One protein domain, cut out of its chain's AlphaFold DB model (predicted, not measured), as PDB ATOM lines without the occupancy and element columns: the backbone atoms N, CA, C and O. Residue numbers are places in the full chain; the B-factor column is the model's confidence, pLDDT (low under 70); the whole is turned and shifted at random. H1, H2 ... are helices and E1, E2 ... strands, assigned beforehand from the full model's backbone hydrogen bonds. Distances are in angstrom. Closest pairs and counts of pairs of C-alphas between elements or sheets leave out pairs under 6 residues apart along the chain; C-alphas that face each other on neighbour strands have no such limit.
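Overview. This is residues 3 to 140 of the 426 residues of the protein "tRNA_bind_4 domain-containing protein" of Candidatus Aenigmarchaeota archaeon (UniProt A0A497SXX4). The domain is a rod: one twisted sheet of seven strands with helices over one face and the other face bare. Long E4 runs through the middle of the sheet; towards one end E1, E3 and E2 stand beside it with H2 and H1 over them, and towards the other E7, E6 and E5 with H4 over E7 and E6, so that H2 and H4 follow one another nearly in line along the rod. The printed part has 138 residues, with four named helices and seven named strands in the order E1 H1 E2 E3 H2 E4 E5 E6 E7 H3 H4. The sheet's order is E2 E3 E1 E4 E7 E6 E5, all antiparallel, and the class is mixed, helices and strands. The whole is compact, with a radius of gyration of the C-alphas of 16.6 A, and spans 53 by 25 by 21 A.

Along the chain. Find C-alpha 3 at (1.230, 19.323, 39.186); from there strand E1, residues 3 to 11, runs 25.2 A. Next come helix H1, residues 17 to 27, then strands E2, residues 33 to 39, and E3, residues 42 to 49, the latter 22.8 A long. Helix H2, residues 53 to 68, is 22.0 A long. Look for C-alpha 75 at (-1.598, 40.704, 49.977), where the longest strand, E4, residues 75 to 88, starts its 36.1 A. After it read E5, residues 92 to 94, E6, residues 102 to 106, and E7, residues 109 to 118, 26.3 A long, which bends by 59 degrees at residue 115. Helix H3, residues 119 to 123, follows, and helix H4, residues 126 to 138, 18.5 A long, ends at C-alpha 138, (-6.434, 2.042, 44.033).

Arrangement. Begin with E1, an inner strand: beside E3 you find N 5 and O 47 at 2.9 A, and beside E4 N 4 and O 84 at 2.8 A. E2, an edge strand, makes a hairpin with E3, with N 37 and O 44 at 2.9 A. On the other side of E4 is E7, with N 112 and O 85 at 2.8 A. E6 and E7 form a hairpin, with N 111 and O 104 at 2.9 A, and so do E5 and E6, with N 93 and O 105 at 2.9 A. E5 E6 E7 are a meander, each strand the antiparallel neighbour of the one before; with E4, the antiparallel neighbour of E7, they make a Greek key. E1, H1, E2 and E3, H2, E4 are split strand-helix-strand units, in each of which another strand stands between the two, both with right-handed crossovers. H1, H2 and H4 on one face of the sheet make two layers with it. H1 is over E2 at a height over the sheet of 9.7 A; their closest C-alphas are those of Leu 27 and Phe 33, 6.4 A apart. H2 is over E1 at a height of 7.0 A; their closest C-alphas are those of Ser 3 and Leu 53, 6.6 A apart. H4 is on the same face as H2, at a height of 10.2 A. H3 only grazes the sheet with residues 119 to 122; it touches residues 54 to 58 of H2, the closest C-alphas being those of Ser 54 and Leu 122, 6.8 A. In H1, H3 and H4 every O i to N i+4 pair is within hydrogen-bond range; in H2, 10 of 12 are.

Size, cuts and confidence. The two C-alphas farthest apart, those of Lys 18 and Gly 140, are 54.0 A apart. The printed part has no cut and no long link. The mean pLDDT of the printed part is 89.7, and residues 139 to 140 are under 70.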
ATOM      1  N   SER A   3       2.258  18.440  38.655       92.44
ATOM      2  CA  SER A   3       1.230  19.323  39.186       92.44
ATOM      3  C   SER A   3       1.195  20.607  38.367       92.44
ATOM      4  O   SER A   3       2.234  21.211  38.104       92.44
ATOM      5  N   GLN A   4      -0.003  21.063  38.017       94.88
ATOM      6  CA  GLN A   4      -0.248  22.362  37.402       94.88
ATOM      7  C   GLN A   4      -1.222  23.152  38.272       94.88
ATOM      8  O   GLN A   4      -2.327  22.688  38.559       94.88
ATOM      9  N   LEU A   5      -0.825  24.352  38.693       94.62
ATOM     10  CA  LEU A   5      -1.621  25.207  39.570       94.62
ATOM     11  C   LEU A   5      -1.882  26.565  38.925       94.62
ATOM     12  O   LEU A   5      -1.005  27.153  38.292       94.62
ATOM     13  N   GLU A   6      -3.067  27.101  39.180       95.88
ATOM     14  CA  GLU A   6      -3.405  28.494  38.925       95.88
ATOM     15  C   GLU A   6      -3.671  29.191  40.258       95.88
ATOM     16  O   GLU A   6      -4.638  28.884  40.956       95.88
ATOM     17  N   LEU A   7      -2.790  30.117  40.622       96.62
ATOM     18  CA  LEU A   7      -2.851  30.884  41.857       96.62
ATOM     19  C   LEU A   7      -3.424  32.271  41.579       96.62
ATOM     20  O   LEU A   7      -2.887  33.015  40.762       96.62
ATOM     21  N   LEU A   8      -4.458  32.650  42.325       97.00
ATOM     22  CA  LEU A   8      -4.965  34.015  42.358       97.00
ATOM     23  C   LEU A   8      -4.512  34.694  43.647       97.00
ATOM     24  O   LEU A   8      -4.777  34.204  44.743       97.00
ATOM     25  N   ILE A   9      -3.880  35.858  43.514       96.75
ATOM     26  CA  ILE A   9      -3.496  36.736  44.622       96.75
ATOM     27  C   ILE A   9      -4.335  38.011  44.555       96.75
ATOM     28  O   ILE A   9      -4.382  38.671  43.517       96.75
ATOM     29  N   LYS A  10      -4.991  38.373  45.663       96.50
ATOM     30  CA  LYS A  10      -5.718  39.639  45.825       96.50
ATOM     31  C   LYS A  10      -4.872  40.619  46.627       96.50
ATOM     32  O   LYS A  10      -4.507  40.344  47.772       96.50
ATOM     33  N   PHE A  11      -4.622  41.790  46.065       96.44
ATOM     34  CA  PHE A  11      -3.891  42.869  46.712       96.44
ATOM     35  C   PHE A  11      -4.813  43.877  47.397       96.44
ATOM     36  O   PHE A  11      -6.029  43.928  47.192       96.44
ATOM     37  N   SER A  12      -4.201  44.696  48.247       95.25
ATOM     38  CA  SER A  12      -4.870  45.757  49.005       95.25
ATOM     39  C   SER A  12      -5.273  46.978  48.184       95.25
ATOM     40  O   SER A  12      -6.176  47.704  48.596       95.25
ATOM     41  N   ARG A  13      -4.644  47.176  47.029       94.62
ATOM     42  CA  ARG A  13      -4.962  48.197  46.029       94.62
ATOM     43  C   ARG A  13      -4.617  47.663  44.642       94.62
ATOM     44  O   ARG A  13      -4.031  46.583  44.540       94.62
ATOM     45  N   ASP A  14      -4.986  48.412  43.612       93.94
ATOM     46  CA  ASP A  14      -4.681  48.059  42.231       93.94
ATOM     47  C   ASP A  14      -3.174  47.956  41.999       93.94
ATOM     48  O   ASP A  14      -2.378  48.698  42.586       93.94
ATOM     49  N   LEU A  15      -2.801  46.981  41.175       91.56
ATOM     50  CA  LEU A  15      -1.429  46.731  40.782       91.56
ATOM     51  C   LEU A  15      -1.152  47.526  39.505       91.56
ATOM     52  O   LEU A  15      -1.805  47.294  38.491       91.56
ATOM     53  N   ASP A  16      -0.215  48.470  39.562       90.62
ATOM     54  CA  ASP A  16       0.208  49.198  38.369       90.62
ATOM     55  C   ASP A  16       1.152  48.355  37.491       90.62
ATOM     56  O   ASP A  16       1.835  47.440  37.963       90.62
ATOM     57  N   GLU A  17       1.206  48.683  36.199       92.31
ATOM     58  CA  GLU A  17       1.981  47.947  35.187       92.31
ATOM     59  C   GLU A  17       3.489  47.909  35.473       92.31
ATOM     60  O   GLU A  17       4.178  46.933  35.146       92.31
ATOM     61  N   LYS A  18       4.027  48.963  36.096       92.25
ATOM     62  CA  LYS A  18       5.455  49.052  36.406       92.25
ATOM     63  C   LYS A  18       5.804  48.067  37.518       92.25
ATOM     64  O   LYS A  18       6.703  47.243  37.350       92.25
ATOM     65  N   LEU A  19       5.046  48.099  38.609       91.00
ATOM     66  CA  LEU A  19       5.190  47.181  39.730       91.00
ATOM     67  C   LEU A  19       4.930  45.732  39.302       91.00
ATOM     68  O   LEU A  19       5.679  44.831  39.680       91.00
ATOM     69  N   PHE A  20       3.919  45.492  38.462       94.44
ATOM     70  CA  PHE A  20       3.673  44.165  37.898       94.44
ATOM     71  C   PHE A  20       4.871  43.655  37.086       94.44
ATOM     72  O   PHE A  20       5.282  42.505  37.249       94.44
ATOM     73  N   SER A  21       5.477  44.504  36.252       93.56
ATOM     74  CA  SER A  21       6.658  44.147  35.456       93.56
ATOM     75  C   SER A  21       7.868  43.791  36.327       93.56
ATOM     76  O   SER A  21       8.587  42.825  36.038       93.56
ATOM     77  N   GLU A  22       8.067  44.517  37.428       93.00
ATOM     78  CA  GLU A  22       9.104  44.229  38.424       93.00
ATOM     79  C   GLU A  22       8.863  42.874  39.112       93.00
ATOM     80  O   GLU A  22       9.766  42.028  39.149       93.00
ATOM     81  N   ILE A  23       7.635  42.618  39.582       93.56
ATOM     82  CA  ILE A  23       7.237  41.339  40.195       93.56
ATOM     83  C   ILE A  23       7.423  40.191  39.199       93.56
ATOM     84  O   ILE A  23       8.061  39.188  39.520       93.56
ATOM     85  N   ARG A  24       6.926  40.340  37.967       94.00
ATOM     86  CA  ARG A  24       7.013  39.320  36.912       94.00
ATOM     87  C   ARG A  24       8.460  38.959  36.584       94.00
ATOM     88  O   ARG A  24       8.760  37.792  36.355       94.00
ATOM     89  N   THR A  25       9.368  39.933  36.580       93.69
ATOM     90  CA  THR A  25      10.799  39.692  36.334       93.69
ATOM     91  C   THR A  25      11.438  38.857  37.442       93.69
ATOM     92  O   THR A  25      12.299  38.023  37.161       93.69
ATOM     93  N   LYS A  26      11.005  39.038  38.694       91.75
ATOM     94  CA  LYS A  26      11.439  38.198  39.817       91.75
ATOM     95  C   LYS A  26      10.809  36.806  39.752       91.75
ATOM     96  O   LYS A  26      11.532  35.828  39.886       91.75
ATOM     97  N   LEU A  27       9.510  36.715  39.458       93.69
ATOM     98  CA  LEU A  27       8.796  35.443  39.302       93.69
ATOM     99  C   LEU A  27       9.406  34.553  38.213       93.69
ATOM    100  O   LEU A  27       9.499  33.352  38.409       93.69
ATOM    101  N   LYS A  28       9.912  35.125  37.113       94.12
ATOM    102  CA  LYS A  28      10.641  34.373  36.071       94.12
ATOM    103  C   LYS A  28      11.879  33.620  36.574       94.12
ATOM    104  O   LYS A  28      12.382  32.766  35.856       94.12
ATOM    105  N   LYS A  29      12.406  33.976  37.749       92.88
ATOM    106  CA  LYS A  29      13.546  33.298  38.384       92.88
ATOM    107  C   LYS A  29      13.111  32.198  39.351       92.88
ATOM    108  O   LYS A  29      13.967  31.495  39.877       92.88
ATOM    109  N   GLU A  30      11.819  32.098  39.642       93.06
ATOM    110  CA  GLU A  30      11.278  31.058  40.503       93.06
ATOM    111  C   GLU A  30      11.126  29.748  39.722       93.06
ATOM    112  O   GLU A  30      10.760  29.744  38.550       93.06
ATOM    113  N   GLU A  31      11.397  28.638  40.402       89.06
ATOM    114  CA  GLU A  31      11.556  27.302  39.813       89.06
ATOM    115  C   GLU A  31      10.340  26.824  39.011       89.06
ATOM    116  O   GLU A  31      10.482  26.309  37.906       89.06
ATOM    117  N   TYR A  32       9.140  27.030  39.551       93.75
ATOM    118  CA  TYR A  32       7.905  26.472  38.999       93.75
ATOM    119  C   TYR A  32       7.099  27.463  38.153       93.75
ATOM    120  O   TYR A  32       5.934  27.215  37.844       93.75
ATOM    121  N   PHE A  33       7.660  28.631  37.832       95.88
ATOM    122  CA  PHE A  33       6.924  29.700  37.165       95.88
ATOM    123  C   PHE A  33       6.716  29.431  35.670       95.88
ATOM    124  O   PHE A  33       7.676  29.236  34.929       95.88
ATOM    125  N   ILE A  34       5.466  29.534  35.200       96.00
ATOM    126  CA  ILE A  34       5.146  29.539  33.763       96.00
ATOM    127  C   ILE A  34       4.814  30.957  33.301       96.00
ATOM    128  O   ILE A  34       5.424  31.500  32.377       96.00
ATOM    129  N   SER A  35       3.794  31.554  33.912       96.56
ATOM    130  CA  SER A  35       3.248  32.830  33.467       96.56
ATOM    131  C   SER A  35       2.567  33.576  34.608       96.56
ATOM    132  O   SER A  35       2.196  33.006  35.634       96.56
ATOM    133  N   ALA A  36       2.415  34.884  34.423       96.31
ATOM    134  CA  ALA A  36       1.567  35.704  35.263       96.31
ATOM    135  C   ALA A  36       0.875  36.766  34.417       96.31
ATOM    136  O   ALA A  36       1.471  37.298  33.474       96.31
ATOM    137  N   ILE A  37      -0.356  37.086  34.800       96.19
ATOM    138  CA  ILE A  37      -1.154  38.207  34.298       96.19
ATOM    139  C   ILE A  37      -1.779  38.931  35.492       96.19
ATOM    140  O   ILE A  37      -1.905  38.358  36.575       96.19
ATOM    141  N   HIS A  38      -2.186  40.183  35.317       96.00
ATOM    142  CA  HIS A  38      -2.880  40.933  36.361       96.00
ATOM    143  C   HIS A  38      -4.108  41.647  35.798       96.00
ATOM    144  O   HIS A  38      -4.226  41.860  34.594       96.00
ATOM    145  N   SER A  39      -5.042  41.959  36.689       94.75
ATOM    146  CA  SER A  39      -6.241  42.739  36.409       94.75
ATOM    147  C   SER A  39      -6.632  43.482  37.680       94.75
ATOM    148  O   SER A  39      -7.028  42.851  38.664       94.75
ATOM    149  N   ALA A  40      -6.544  44.814  37.655       94.25
ATOM    150  CA  ALA A  40      -6.787  45.677  38.811       94.25
ATOM    151  C   ALA A  40      -5.972  45.215  40.036       94.25
ATOM    152  O   ALA A  40      -4.748  45.104  39.979       94.25
ATOM    153  N   ASN A  41      -6.633  44.884  41.143       95.69
ATOM    154  CA  ASN A  41      -5.997  44.402  42.365       95.69
ATOM    155  C   ASN A  41      -5.750  42.883  42.405       95.69
ATOM    156  O   ASN A  41      -5.569  42.330  43.492       95.69
ATOM    157  N   ARG A  42      -5.784  42.180  41.268       96.69
ATOM    158  CA  ARG A  42      -5.618  40.720  41.207       96.69
ATOM    159  C   ARG A  42      -4.459  40.332  40.311       96.69
ATOM    160  O   ARG A  42      -4.323  40.868  39.217       96.69
ATOM    161  N   MET A  43      -3.680  39.347  40.741       96.88
ATOM    162  CA  MET A  43      -2.667  38.696  39.913       96.88
ATOM    163  C   MET A  43      -2.939  37.202  39.842       96.88
ATOM    164  O   MET A  43      -3.204  36.563  40.858       96.88
ATOM    165  N   TYR A  44      -2.866  36.676  38.630       97.12
ATOM    166  CA  TYR A  44      -3.032  35.271  38.305       97.12
ATOM    167  C   TYR A  44      -1.662  34.733  37.924       97.12
ATOM    168  O   TYR A  44      -1.002  35.308  37.060       97.12
ATOM    169  N   ILE A  45      -1.228  33.664  38.579       97.25
ATOM    170  CA  ILE A  45       0.069  33.031  38.355       97.25
ATOM    171  C   ILE A  45      -0.179  31.577  37.980       97.25
ATOM    172  O   ILE A  45      -0.825  30.848  38.730       97.25
ATOM    173  N   SER A  46       0.358  31.150  36.843       97.31
ATOM    174  CA  SER A  46       0.376  29.746  36.446       97.31
ATOM    175  C   SER A  46       1.711  29.130  36.840       97.31
ATOM    176  O   SER A  46       2.773  29.659  36.493       97.31
ATOM    177  N   LEU A  47       1.643  28.012  37.556       96.38
ATOM    178  CA  LEU A  47       2.801  27.258  38.015       96.38
ATOM    179  C   LEU A  47       2.726  25.806  37.530       96.38
ATOM    180  O   LEU A  47       1.637  25.232  37.474       96.38
ATOM    181  N   PHE A  48       3.872  25.208  37.216       95.50
ATOM    182  CA  PHE A  48       3.993  23.791  36.866       95.50
ATOM    183  C   PHE A  48       5.237  23.193  37.504       95.50
ATOM    184  O   PHE A  48       6.283  23.835  37.563       95.50
ATOM    185  N   GLY A  49       5.112  21.969  37.995       92.88
ATOM    186  CA  GLY A  49       6.146  21.354  38.805       92.88
ATOM    187  C   GLY A  49       5.761  19.974  39.297       92.88
ATOM    188  O   GLY A  49       4.926  19.288  38.714       92.88
ATOM    189  N   ASP A  50       6.393  19.570  40.388       88.62
ATOM    190  CA  ASP A  50       6.259  18.237  40.955       88.62
ATOM    191  C   ASP A  50       5.257  18.196  42.128       88.62
ATOM    192  O   ASP A  50       4.320  18.995  42.231       88.62
ATOM    193  N   LYS A  51       5.433  17.215  43.016       76.50
ATOM    194  CA  LYS A  51       4.596  16.995  44.197       76.50
ATOM    195  C   LYS A  51       4.719  18.057  45.289       76.50
ATOM    196  O   LYS A  51       3.861  18.099  46.163       76.50
ATOM    197  N   GLU A  52       5.765  18.879  45.279       83.19
ATOM    198  CA  GLU A  52       5.976  19.913  46.297       83.19
ATOM    199  C   GLU A  52       5.345  21.256  45.893       83.19
ATOM    200  O   GLU A  52       5.326  22.203  46.685       83.19
ATOM    201  N   LEU A  53       4.769  21.337  44.689       86.00
ATOM    202  CA  LEU A  53       4.266  22.578  44.112       86.00
ATOM    203  C   LEU A  53       3.177  23.259  44.961       86.00
ATOM    204  O   LEU A  53       3.193  24.478  45.138       86.00
ATOM    205  N   SER A  54       2.249  22.489  45.528       84.25
ATOM    206  CA  SER A  54       1.199  22.983  46.436       84.25
ATOM    207  C   SER A  54       1.778  23.619  47.700       84.25
ATOM    208  O   SER A  54       1.311  24.678  48.123       84.25
ATOM    209  N   LYS A  55       2.831  23.032  48.280       85.75
ATOM    210  CA  LYS A  55       3.525  23.595  49.451       85.75
ATOM    211  C   LYS A  55       4.349  24.821  49.081       85.75
ATOM    212  O   LYS A  55       4.403  25.789  49.842       85.75
ATOM    213  N   TYR A  56       4.951  24.805  47.894       90.81
ATOM    214  CA  TYR A  56       5.734  25.918  47.375       90.81
ATOM    215  C   TYR A  56       4.907  27.209  47.245       90.81
ATOM    216  O   TYR A  56       5.436  28.292  47.493       90.81
ATOM    217  N   VAL A  57       3.596  27.125  46.978       91.81
ATOM    218  CA  VAL A  57       2.698  28.300  46.962       91.81
ATOM    219  C   VAL A  57       2.805  29.120  48.252       91.81
ATOM    220  O   VAL A  57       2.882  30.346  48.194       91.81
ATOM    221  N   LEU A  58       2.873  28.476  49.422       91.19
ATOM    222  CA  LEU A  58       2.993  29.181  50.705       91.19
ATOM    223  C   LEU A  58       4.327  29.933  50.820       91.19
ATOM    224  O   LEU A  58       4.373  31.056  51.332       91.19
ATOM    225  N   ILE A  59       5.405  29.335  50.308       92.38
ATOM    226  CA  ILE A  59       6.740  29.942  50.256       92.38
ATOM    227  C   ILE A  59       6.725  31.146  49.311       92.38
ATOM    228  O   ILE A  59       7.196  32.224  49.680       92.38
ATOM    229  N   LEU A  60       6.135  30.989  48.125       93.81
ATOM    230  CA  LEU A  60       6.000  32.050  47.132       93.81
ATOM    231  C   LEU A  60       5.219  33.248  47.690       93.81
ATOM    232  O   LEU A  60       5.681  34.383  47.583       93.81
ATOM    233  N   ILE A  61       4.077  33.007  48.342       94.25
ATOM    234  CA  ILE A  61       3.275  34.066  48.972       94.25
ATOM    235  C   ILE A  61       4.078  34.812  50.040       94.25
ATOM    236  O   ILE A  61       3.995  36.040  50.114       94.25
ATOM    237  N   LYS A  62       4.872  34.104  50.853       94.12
ATOM    238  CA  LYS A  62       5.725  34.731  51.868       94.12
ATOM    239  C   LYS A  62       6.791  35.625  51.226       94.12
ATOM    240  O   LYS A  62       6.889  36.794  51.596       94.12
ATOM    241  N   LYS A  63       7.517  35.110  50.226       93.62
ATOM    242  CA  LYS A  63       8.526  35.874  49.470       93.62
ATOM    243  C   LYS A  63       7.924  37.130  48.833       93.62
ATOM    244  O   LYS A  63       8.469  38.221  48.981       93.62
ATOM    245  N   LEU A  64       6.780  36.991  48.160       93.25
ATOM    246  CA  LEU A  64       6.076  38.119  47.548       93.25
ATOM    247  C   LEU A  64       5.627  39.130  48.606       93.25
ATOM    248  O   LEU A  64       5.842  40.325  48.438       93.25
ATOM    249  N   SER A  65       5.064  38.670  49.725       93.19
ATOM    250  CA  SER A  65       4.631  39.553  50.815       93.19
ATOM    251  C   SER A  65       5.777  40.394  51.374       93.19
ATOM    252  O   SER A  65       5.565  41.557  51.700       93.19
ATOM    253  N   GLU A  66       6.982  39.831  51.496       93.12
ATOM    254  CA  GLU A  66       8.171  40.553  51.960       93.12
ATOM    255  C   GLU A  66       8.618  41.622  50.960       93.12
ATOM    256  O   GLU A  66       8.846  42.762  51.358       93.12
ATOM    257  N   GLN A  67       8.652  41.291  49.668       88.81
ATOM    258  CA  GLN A  67       9.026  42.230  48.605       88.81
ATOM    259  C   GLN A  67       8.041  43.397  48.483       88.81
ATOM    260  O   GLN A  67       8.430  44.550  48.317       88.81
ATOM    261  N   LEU A  68       6.746  43.114  48.597       91.19
ATOM    262  CA  LEU A  68       5.702  44.120  48.424       91.19
ATOM    263  C   LEU A  68       5.654  45.160  49.557       91.19
ATOM    264  O   LEU A  68       5.038  46.218  49.387       91.19
ATOM    265  N   LYS A  69       6.349  44.918  50.683       90.88
ATOM    266  CA  LYS A  69       6.497  45.901  51.771       90.88
ATOM    267  C   LYS A  69       7.169  47.187  51.298       90.88
ATOM    268  O   LYS A  69       6.721  48.263  51.688       90.88
ATOM    269  N   GLU A  70       8.177  47.086  50.429       89.25
ATOM    270  CA  GLU A  70       8.891  48.241  49.858       89.25
ATOM    271  C   GLU A  70       7.940  49.164  49.082       89.25
ATOM    272  O   GLU A  70       8.072  50.386  49.099       89.25
ATOM    273  N   HIS A  71       6.899  48.578  48.488       89.19
ATOM    274  CA  HIS A  71       5.889  49.276  47.699       89.19
ATOM    275  C   HIS A  71       4.612  49.589  48.489       89.19
ATOM    276  O   HIS A  71       3.604  49.978  47.893       89.19
ATOM    277  N   LYS A  72       4.616  49.404  49.819       90.06
ATOM    278  CA  LYS A  72       3.441  49.570  50.697       90.06
ATOM    279  C   LYS A  72       2.196  48.841  50.159       90.06
ATOM    280  O   LYS A  72       1.077  49.343  50.272       90.06
ATOM    281  N   LEU A  73       2.387  47.677  49.534       92.12
ATOM    282  CA  LEU A  73       1.320  46.849  48.978       92.12
ATOM    283  C   LEU A  73       1.173  45.582  49.824       92.12
ATOM    284  O   LEU A  73       2.101  44.798  49.963       92.12
ATOM    285  N   GLY A  74      -0.003  45.369  50.407       92.12
ATOM    286  CA  GLY A  74      -0.318  44.127  51.120       92.12
ATOM    287  C   GLY A  74      -1.041  43.109  50.236       92.12
ATOM    288  O   GLY A  74      -1.897  43.502  49.436       92.12
ATOM    289  N   ILE A  75      -0.755  41.818  50.437       95.62
ATOM    290  CA  ILE A  75      -1.598  40.704  49.977       95.62
ATOM    291  C   ILE A  75      -2.765  40.564  50.962       95.62
ATOM    292  O   ILE A  75      -2.545  40.317  52.146       95.62
ATOM    293  N   ARG A  76      -4.002  40.749  50.489       93.88
ATOM    294  CA  ARG A  76      -5.220  40.581  51.301       93.88
ATOM    295  C   ARG A  76      -5.641  39.123  51.386       93.88
ATOM    296  O   ARG A  76      -6.095  38.679  52.435       93.88
ATOM    297  N   ASP A  77      -5.526  38.403  50.276       94.06
ATOM    298  CA  ASP A  77      -6.007  37.031  50.180       94.06
ATOM    299  C   ASP A  77      -5.376  36.289  48.998       94.06
ATOM    300  O   ASP A  77      -4.849  36.924  48.079       94.06
ATOM    301  N   TYR A  78      -5.443  34.960  49.010       94.69
ATOM    302  CA  TYR A  78      -5.023  34.119  47.892       94.69
ATOM    303  C   TYR A  78      -5.709  32.751  47.938       94.69
ATOM    304  O   TYR A  78      -6.068  32.271  49.010       94.69
ATOM    305  N   TYR A  79      -5.872  32.126  46.777       93.69
ATOM    306  CA  TYR A  79      -6.414  30.771  46.638       93.69
ATOM    307  C   TYR A  79      -6.034  30.197  45.271       93.69
ATOM    308  O   TYR A  79      -5.636  30.942  44.370       93.69
ATOM    309  N   LEU A  80      -6.152  28.879  45.105       92.50
ATOM    310  CA  LEU A  80      -5.967  28.249  43.798       92.50
ATOM    311  C   LEU A  80      -7.297  28.203  43.055       92.50
ATOM    312  O   LEU A  80      -8.241  27.573  43.523       92.50
ATOM    313  N   THR A  81      -7.378  28.824  41.882       93.75
ATOM    314  CA  THR A  81      -8.560  28.702  41.011       93.75
ATOM    315  C   THR A  81      -8.664  27.294  40.436       93.75
ATOM    316  O   THR A  81      -9.759  26.746  40.286       93.75
ATOM    317  N   SER A  82      -7.514  26.681  40.160       93.62
ATOM    318  CA  SER A  82      -7.403  25.319  39.658       93.62
ATOM    319  C   SER A  82      -6.118  24.669  40.161       93.62
ATOM    320  O   SER A  82      -5.064  25.303  40.214       93.62
ATOM    321  N   CYS A  83      -6.207  23.393  40.512       93.06
ATOM    322  CA  CYS A  83      -5.065  22.533  40.786       93.06
ATOM    323  C   CYS A  83      -5.296  21.206  40.073       93.06
ATOM    324  O   CYS A  83      -6.279  20.517  40.338       93.06
ATOM    325  N   GLU A  84      -4.402  20.863  39.160       94.00
ATOM    326  CA  GLU A  84      -4.401  19.597  38.446       94.00
ATOM    327  C   GLU A  84      -3.161  18.799  38.834       94.00
ATOM    328  O   GLU A  84      -2.060  19.341  38.864       94.00
ATOM    329  N   ILE A  85      -3.349  17.517  39.140       93.00
ATOM    330  CA  ILE A  85      -2.280  16.602  39.533       93.00
ATOM    331  C   ILE A  85      -2.386  15.346  38.694       93.00
ATOM    332  O   ILE A  85      -3.456  14.738  38.619       93.00
ATOM    333  N   THR A  86      -1.255  14.942  38.128       92.12
ATOM    334  CA  THR A  86      -1.129  13.758  37.289       92.12
ATOM    335  C   THR A  86      -0.006  12.869  37.810       92.12
ATOM    336  O   THR A  86       1.112  13.314  38.074       92.12
ATOM    337  N   PHE A  87      -0.280  11.581  37.982       89.94
ATOM    338  CA  PHE A  87       0.723  10.610  38.424       89.94
ATOM    339  C   PHE A  87       0.458   9.224  37.839       89.94
ATOM    340  O   PHE A  87      -0.649   8.946  37.387       89.94
ATOM    341  N   ALA A  88       1.479   8.366  37.826       87.31
ATOM    342  CA  ALA A  88       1.375   7.018  37.275       87.31
ATOM    343  C   ALA A  88       0.408   6.155  38.102       87.31
ATOM    344  O   ALA A  88       0.491   6.139  39.331       87.31
ATOM    345  N   CYS A  89      -0.515   5.456  37.444       84.56
ATOM    346  CA  CYS A  89      -1.529   4.646  38.112       84.56
ATOM    347  C   CYS A  89      -2.071   3.556  37.181       84.56
ATOM    348  O   CYS A  89      -2.648   3.869  36.144       84.56
ATOM    349  N   GLU A  90      -1.966   2.293  37.599       83.56
ATOM    350  CA  GLU A  90      -2.439   1.127  36.832       83.56
ATOM    351  C   GLU A  90      -3.968   0.935  36.876       83.56
ATOM    352  O   GLU A  90      -4.542   0.127  36.145       83.56
ATOM    353  N   TYR A  91      -4.668   1.674  37.740       85.19
ATOM    354  CA  TYR A  91      -6.118   1.578  37.867       85.19
ATOM    355  C   TYR A  91      -6.833   2.272  36.700       85.19
ATOM    356  O   TYR A  91      -6.462   3.369  36.282       85.19
ATOM    357  N   THR A  92      -7.916   1.662  36.211       88.25
ATOM    358  CA  THR A  92      -8.784   2.238  35.174       88.25
ATOM    359  C   THR A  92     -10.174   2.502  35.740       88.25
ATOM    360  O   THR A  92     -10.834   1.590  36.236       88.25
ATOM    361  N   GLY A  93     -10.644   3.746  35.639       88.75
ATOM    362  CA  GLY A  93     -11.988   4.133  36.057       88.75
ATOM    363  C   GLY A  93     -12.060   5.506  36.722       88.75
ATOM    364  O   GLY A  93     -11.067   6.217  36.878       88.75
ATOM    365  N   LYS A  94     -13.276   5.887  37.125       88.62
ATOM    366  CA  LYS A  94     -13.525   7.096  37.922       88.62
ATOM    367  C   LYS A  94     -13.478   6.754  39.407       88.62
ATOM    368  O   LYS A  94     -14.145   5.816  39.837       88.62
ATOM    369  N   VAL A  95     -12.769   7.559  40.193       85.75
ATOM    370  CA  VAL A  95     -12.706   7.406  41.656       85.75
ATOM    371  C   VAL A  95     -13.385   8.597  42.325       85.75
ATOM    372  O   VAL A  95     -13.187   9.744  41.938       85.75
ATOM    373  N   LYS A  96     -14.204   8.354  43.353       84.62
ATOM    374  CA  LYS A  96     -14.815   9.441  44.130       84.62
ATOM    375  C   LYS A  96     -13.885   9.871  45.269       84.62
ATOM    376  O   LYS A  96     -13.641   9.090  46.198       84.62
ATOM    377  N   ILE A  97     -13.423  11.120  45.217       83.06
ATOM    378  CA  ILE A  97     -12.671  11.805  46.278       83.06
ATOM    379  C   ILE A  97     -13.467  13.065  46.673       83.06
ATOM    380  O   ILE A  97     -13.736  13.874  45.792       83.06
ATOM    381  N   PRO A  98     -13.878  13.239  47.948       77.38
ATOM    382  CA  PRO A  98     -14.856  14.264  48.345       77.38
ATOM    383  C   PRO A  98     -14.520  15.711  47.964       77.38
ATOM    384  O   PRO A  98     -15.423  16.481  47.665       77.38
ATOM    385  N   VAL A  99     -13.237  16.075  47.973       81.62
ATOM    386  CA  VAL A  99     -12.756  17.448  47.740       81.62
ATOM    387  C   VAL A  99     -12.247  17.693  46.318       81.62
ATOM    388  O   VAL A  99     -11.925  18.822  45.960       81.62
ATOM    389  N   ALA A 100     -12.158  16.645  45.499       87.75
ATOM    390  CA  ALA A 100     -11.739  16.764  44.110       87.75
ATOM    391  C   ALA A 100     -12.971  16.930  43.215       87.75
ATOM    392  O   ALA A 100     -13.960  16.210  43.353       87.75
ATOM    393  N   LYS A 101     -12.891  17.835  42.238       90.56
ATOM    394  CA  LYS A 101     -13.933  17.998  41.220       90.56
ATOM    395  C   LYS A 101     -14.049  16.754  40.343       90.56
ATOM    396  O   LYS A 101     -15.151  16.350  39.981       90.56
ATOM    397  N   THR A 102     -12.915  16.182  39.950       92.88
ATOM    398  CA  THR A 102     -12.879  14.939  39.177       92.88
ATOM    399  C   THR A 102     -11.592  14.177  39.442       92.88
ATOM    400  O   THR A 102     -10.540  14.780  39.661       92.88
ATOM    401  N   VAL A 103     -11.691  12.851  39.387       93.38
ATOM    402  CA  VAL A 103     -10.559  11.928  39.423       93.38
ATOM    403  C   VAL A 103     -10.802  10.854  38.375       93.38
ATOM    404  O   VAL A 103     -11.804  10.135  38.436       93.38
ATOM    405  N   VAL A 104      -9.909  10.773  37.395       93.00
ATOM    406  CA  VAL A 104     -10.009   9.824  36.284       93.00
ATOM    407  C   VAL A 104      -8.665   9.143  36.121       93.00
ATOM    408  O   VAL A 104      -7.661   9.823  35.926       93.00
ATOM    409  N   CYS A 105      -8.665   7.816  36.183       91.44
ATOM    410  CA  CYS A 105      -7.484   7.011  35.916       91.44
ATOM    411  C   CYS A 105      -7.707   6.169  34.648       91.44
ATOM    412  O   CYS A 105      -8.811   5.655  34.433       91.44
ATOM    413  N   ASN A 106      -6.687   6.059  33.793       90.56
ATOM    414  CA  ASN A 106      -6.766   5.394  32.485       90.56
ATOM    415  C   ASN A 106      -5.898   4.125  32.369       90.56
ATOM    416  O   ASN A 106      -5.724   3.629  31.262       90.56
ATOM    417  N   GLY A 107      -5.353   3.619  33.479       84.62
ATOM    418  CA  GLY A 107      -4.459   2.456  33.495       84.62
ATOM    419  C   GLY A 107      -2.975   2.777  33.306       84.62
ATOM    420  O   GLY A 107      -2.138   1.910  33.531       84.62
ATOM    421  N   GLU A 108      -2.635   4.015  32.952       87.25
ATOM    422  CA  GLU A 108      -1.248   4.496  32.894       87.25
ATOM    423  C   GLU A 108      -1.039   5.671  33.848       87.25
ATOM    424  O   GLU A 108      -0.051   5.753  34.577       87.25
ATOM    425  N   THR A 109      -2.004   6.584  33.869       90.81
ATOM    426  CA  THR A 109      -1.986   7.810  34.653       90.81
ATOM    427  C   THR A 109      -3.320   8.015  35.353       90.81
ATOM    428  O   THR A 109      -4.383   7.623  34.864       90.81
ATOM    429  N   CYS A 110      -3.271   8.666  36.510       92.06
ATOM    430  CA  CYS A 110      -4.443   9.223  37.149       92.06
ATOM    431  C   CYS A 110      -4.345  10.742  37.210       92.06
ATOM    432  O   CYS A 110      -3.334  11.286  37.652       92.06
ATOM    433  N   LYS A 111      -5.419  11.403  36.774       94.25
ATOM    434  CA  LYS A 111      -5.585  12.854  36.782       94.25
ATOM    435  C   LYS A 111      -6.620  13.251  37.827       94.25
ATOM    436  O   LYS A 111      -7.779  12.826  37.762       94.25
ATOM    437  N   MET A 112      -6.207  14.092  38.766       94.12
ATOM    438  CA  MET A 112      -7.027  14.652  39.837       94.12
ATOM    439  C   MET A 112      -7.122  16.168  39.670       94.12
ATOM    440  O   MET A 112      -6.108  16.834  39.489       94.12
ATOM    441  N   VAL A 113      -8.338  16.717  39.731       93.75
ATOM    442  CA  VAL A 113      -8.582  18.158  39.567       93.75
ATOM    443  C   VAL A 113      -9.312  18.713  40.781       93.75
ATOM    444  O   VAL A 113     -10.394  18.233  41.129       93.75
ATOM    445  N   PHE A 114      -8.773  19.777  41.361       92.12
ATOM    446  CA  PHE A 114      -9.401  20.605  42.384       92.12
ATOM    447  C   PHE A 114      -9.734  21.979  41.802       92.12
ATOM    448  O   PHE A 114      -9.031  22.479  40.922       92.12
ATOM    449  N   LYS A 115     -10.809  22.593  42.293       92.06
ATOM    450  CA  LYS A 115     -11.202  23.960  41.939       92.06
ATOM    451  C   LYS A 115     -11.403  24.778  43.196       92.06
ATOM    452  O   LYS A 115     -11.859  24.223  44.191       92.06
ATOM    453  N   ASP A 116     -11.083  26.063  43.100       89.88
ATOM    454  CA  ASP A 116     -11.352  27.058  44.141       89.88
ATOM    455  C   ASP A 116     -10.835  26.618  45.529       89.88
ATOM    456  O   ASP A 116     -11.555  26.625  46.524       89.88
ATOM    457  N   VAL A 117      -9.567  26.189  45.591       87.69
ATOM    458  CA  VAL A 117      -8.921  25.710  46.822       87.69
ATOM    459  C   VAL A 117      -8.441  26.896  47.653       87.69
ATOM    460  O   VAL A 117      -7.445  27.543  47.317       87.69
ATOM    461  N   GLU A 118      -9.140  27.162  48.753       87.31
ATOM    462  CA  GLU A 118      -8.814  28.229  49.704       87.31
ATOM    463  C   GLU A 118      -7.457  28.019  50.402       87.31
ATOM    464  O   GLU A 118      -6.946  26.900  50.525       87.31
ATOM    465  N   LYS A 119      -6.864  29.111  50.896       83.50
ATOM    466  CA  LYS A 119      -5.550  29.089  51.561       83.50
ATOM    467  C   LYS A 119      -5.506  28.187  52.796       83.50
ATOM    468  O   LYS A 119      -4.452  27.622  53.083       83.50
ATOM    469  N   GLU A 120      -6.610  28.040  53.526       80.88
ATOM    470  CA  GLU A 120      -6.725  27.166  54.697       80.88
ATOM    471  C   GLU A 120      -6.468  25.706  54.301       80.88
ATOM    472  O   GLU A 120      -5.677  25.017  54.946       80.88
ATOM    473  N   PHE A 121      -7.023  25.263  53.170       80.44
ATOM    474  CA  PHE A 121      -6.810  23.913  52.649       80.44
ATOM    475  C   PHE A 121      -5.370  23.668  52.184       80.44
ATOM    476  O   PHE A 121      -4.858  22.558  52.352       80.44
ATOM    477  N   LEU A 122      -4.701  24.693  51.641       79.81
ATOM    478  CA  LEU A 122      -3.280  24.620  51.276       79.81
ATOM    479  C   LEU A 122      -2.389  24.501  52.511       79.81
ATOM    480  O   LEU A 122      -1.505  23.652  52.554       79.81
ATOM    481  N   ARG A 123      -2.649  25.317  53.542       78.88
ATOM    482  CA  ARG A 123      -1.939  25.241  54.832       78.88
ATOM    483  C   ARG A 123      -2.099  23.877  55.488       78.88
ATOM    484  O   ARG A 123      -1.177  23.389  56.133       78.88
ATOM    485  N   ASP A 124      -3.255  23.264  55.284       74.94
ATOM    486  CA  ASP A 124      -3.579  21.963  55.832       74.94
ATOM    487  C   ASP A 124      -3.081  20.781  54.994       74.94
ATOM    488  O   ASP A 124      -3.347  19.655  55.394       74.94
ATOM    489  N   ASN A 125      -2.371  20.959  53.876       78.31
ATOM    490  CA  ASN A 125      -1.952  19.859  52.986       78.31
ATOM    491  C   ASN A 125      -3.131  18.985  52.497       78.31
ATOM    492  O   ASN A 125      -3.065  17.749  52.488       78.31
ATOM    493  N   LEU A 126      -4.272  19.608  52.169       83.81
ATOM    494  CA  LEU A 126      -5.461  18.885  51.699       83.81
ATOM    495  C   LEU A 126      -5.163  18.064  50.439       83.81
ATOM    496  O   LEU A 126      -5.603  16.920  50.325       83.81
ATOM    497  N   ILE A 127      -4.431  18.672  49.510       83.81
ATOM    498  CA  ILE A 127      -4.099  18.110  48.207       83.81
ATOM    499  C   ILE A 127      -3.308  16.806  48.375       83.81
ATOM    500  O   ILE A 127      -3.676  15.772  47.823       83.81
ATOM    501  N   GLU A 128      -2.277  16.827  49.212       84.38
ATOM    502  CA  GLU A 128      -1.416  15.682  49.487       84.38
ATOM    503  C   GLU A 128      -2.205  14.555  50.159       84.38
ATOM    504  O   GLU A 128      -2.074  13.394  49.777       84.38
ATOM    505  N   ARG A 129      -3.085  14.882  51.117       81.38
ATOM    506  CA  ARG A 129      -3.971  13.881  51.735       81.38
ATOM    507  C   ARG A 129      -4.923  13.244  50.727       81.38
ATOM    508  O   ARG A 129      -5.199  12.054  50.830       81.38
ATOM    509  N   ALA A 130      -5.439  14.017  49.775       84.19
ATOM    510  CA  ALA A 130      -6.334  13.506  48.744       84.19
ATOM    511  C   ALA A 130      -5.613  12.559  47.770       84.19
ATOM    512  O   ALA A 130      -6.183  11.527  47.412       84.19
ATOM    513  N   VAL A 131      -4.364  12.864  47.399       83.31
ATOM    514  CA  VAL A 131      -3.511  11.958  46.608       83.31
ATOM    515  C   VAL A 131      -3.256  10.660  47.375       83.31
ATOM    516  O   VAL A 131      -3.522   9.588  46.841       83.31
ATOM    517  N   MET A 132      -2.863  10.743  48.649       78.88
ATOM    518  CA  MET A 132      -2.653   9.555  49.488       78.88
ATOM    519  C   MET A 132      -3.911   8.685  49.618       78.88
ATOM    520  O   MET A 132      -3.847   7.469  49.470       78.88
ATOM    521  N   LEU A 133      -5.077   9.300  49.848       79.62
ATOM    522  CA  LEU A 133      -6.349   8.575  49.924       79.62
ATOM    523  C   LEU A 133      -6.679   7.859  48.605       79.62
ATOM    524  O   LEU A 133      -7.268   6.778  48.607       79.62
ATOM    525  N   LEU A 134      -6.350   8.473  47.468       82.12
ATOM    526  CA  LEU A 134      -6.531   7.848  46.166       82.12
ATOM    527  C   LEU A 134      -5.597   6.647  46.006       82.12
ATOM    528  O   LEU A 134      -6.085   5.581  45.639       82.12
ATOM    529  N   GLU A 135      -4.310   6.799  46.328       78.12
ATOM    530  CA  GLU A 135      -3.328   5.709  46.324       78.12
ATOM    531  C   GLU A 135      -3.803   4.528  47.183       78.12
ATOM    532  O   GLU A 135      -3.787   3.393  46.717       78.12
ATOM    533  N   GLU A 136      -4.335   4.767  48.384       73.94
ATOM    534  CA  GLU A 136      -4.914   3.716  49.238       73.94
ATOM    535  C   GLU A 136      -6.134   3.027  48.606       73.94
ATOM    536  O   GLU A 136      -6.298   1.810  48.716       73.94
ATOM    537  N   LYS A 137      -6.999   3.780  47.915       77.19
ATOM    538  CA  LYS A 137      -8.187   3.218  47.251       77.19
ATOM    539  C   LYS A 137      -7.844   2.360  46.035       77.19
ATOM    540  O   LYS A 137      -8.564   1.400  45.769       77.19
ATOM    541  N   VAL A 138      -6.801   2.720  45.288       78.31
ATOM    542  CA  VAL A 138      -6.434   2.042  44.033       78.31
ATOM    543  C   VAL A 138      -5.359   0.974  44.218       78.31
ATOM    544  O   VAL A 138      -5.330   0.023  43.442       78.31
ATOM    545  N   SER A 139      -4.513   1.082  45.251       66.31
ATOM    546  CA  SER A 139      -3.393   0.157  45.491       66.31
ATOM    547  C   SER A 139      -3.824  -1.254  45.888       66.31
ATOM    548  O   SER A 139      -3.008  -2.168  45.816       66.31
ATOM    549  N   GLY A 140      -5.100  -1.468  46.233       56.31
ATOM    550  CA  GLY A 140      -5.714  -2.796  46.297       56.31
ATOM    551  C   GLY A 140      -4.869  -3.838  47.031       56.31
ATOM    552  O   GLY A 140      -4.769  -4.968  46.549       56.31
TER     553      GLY A 140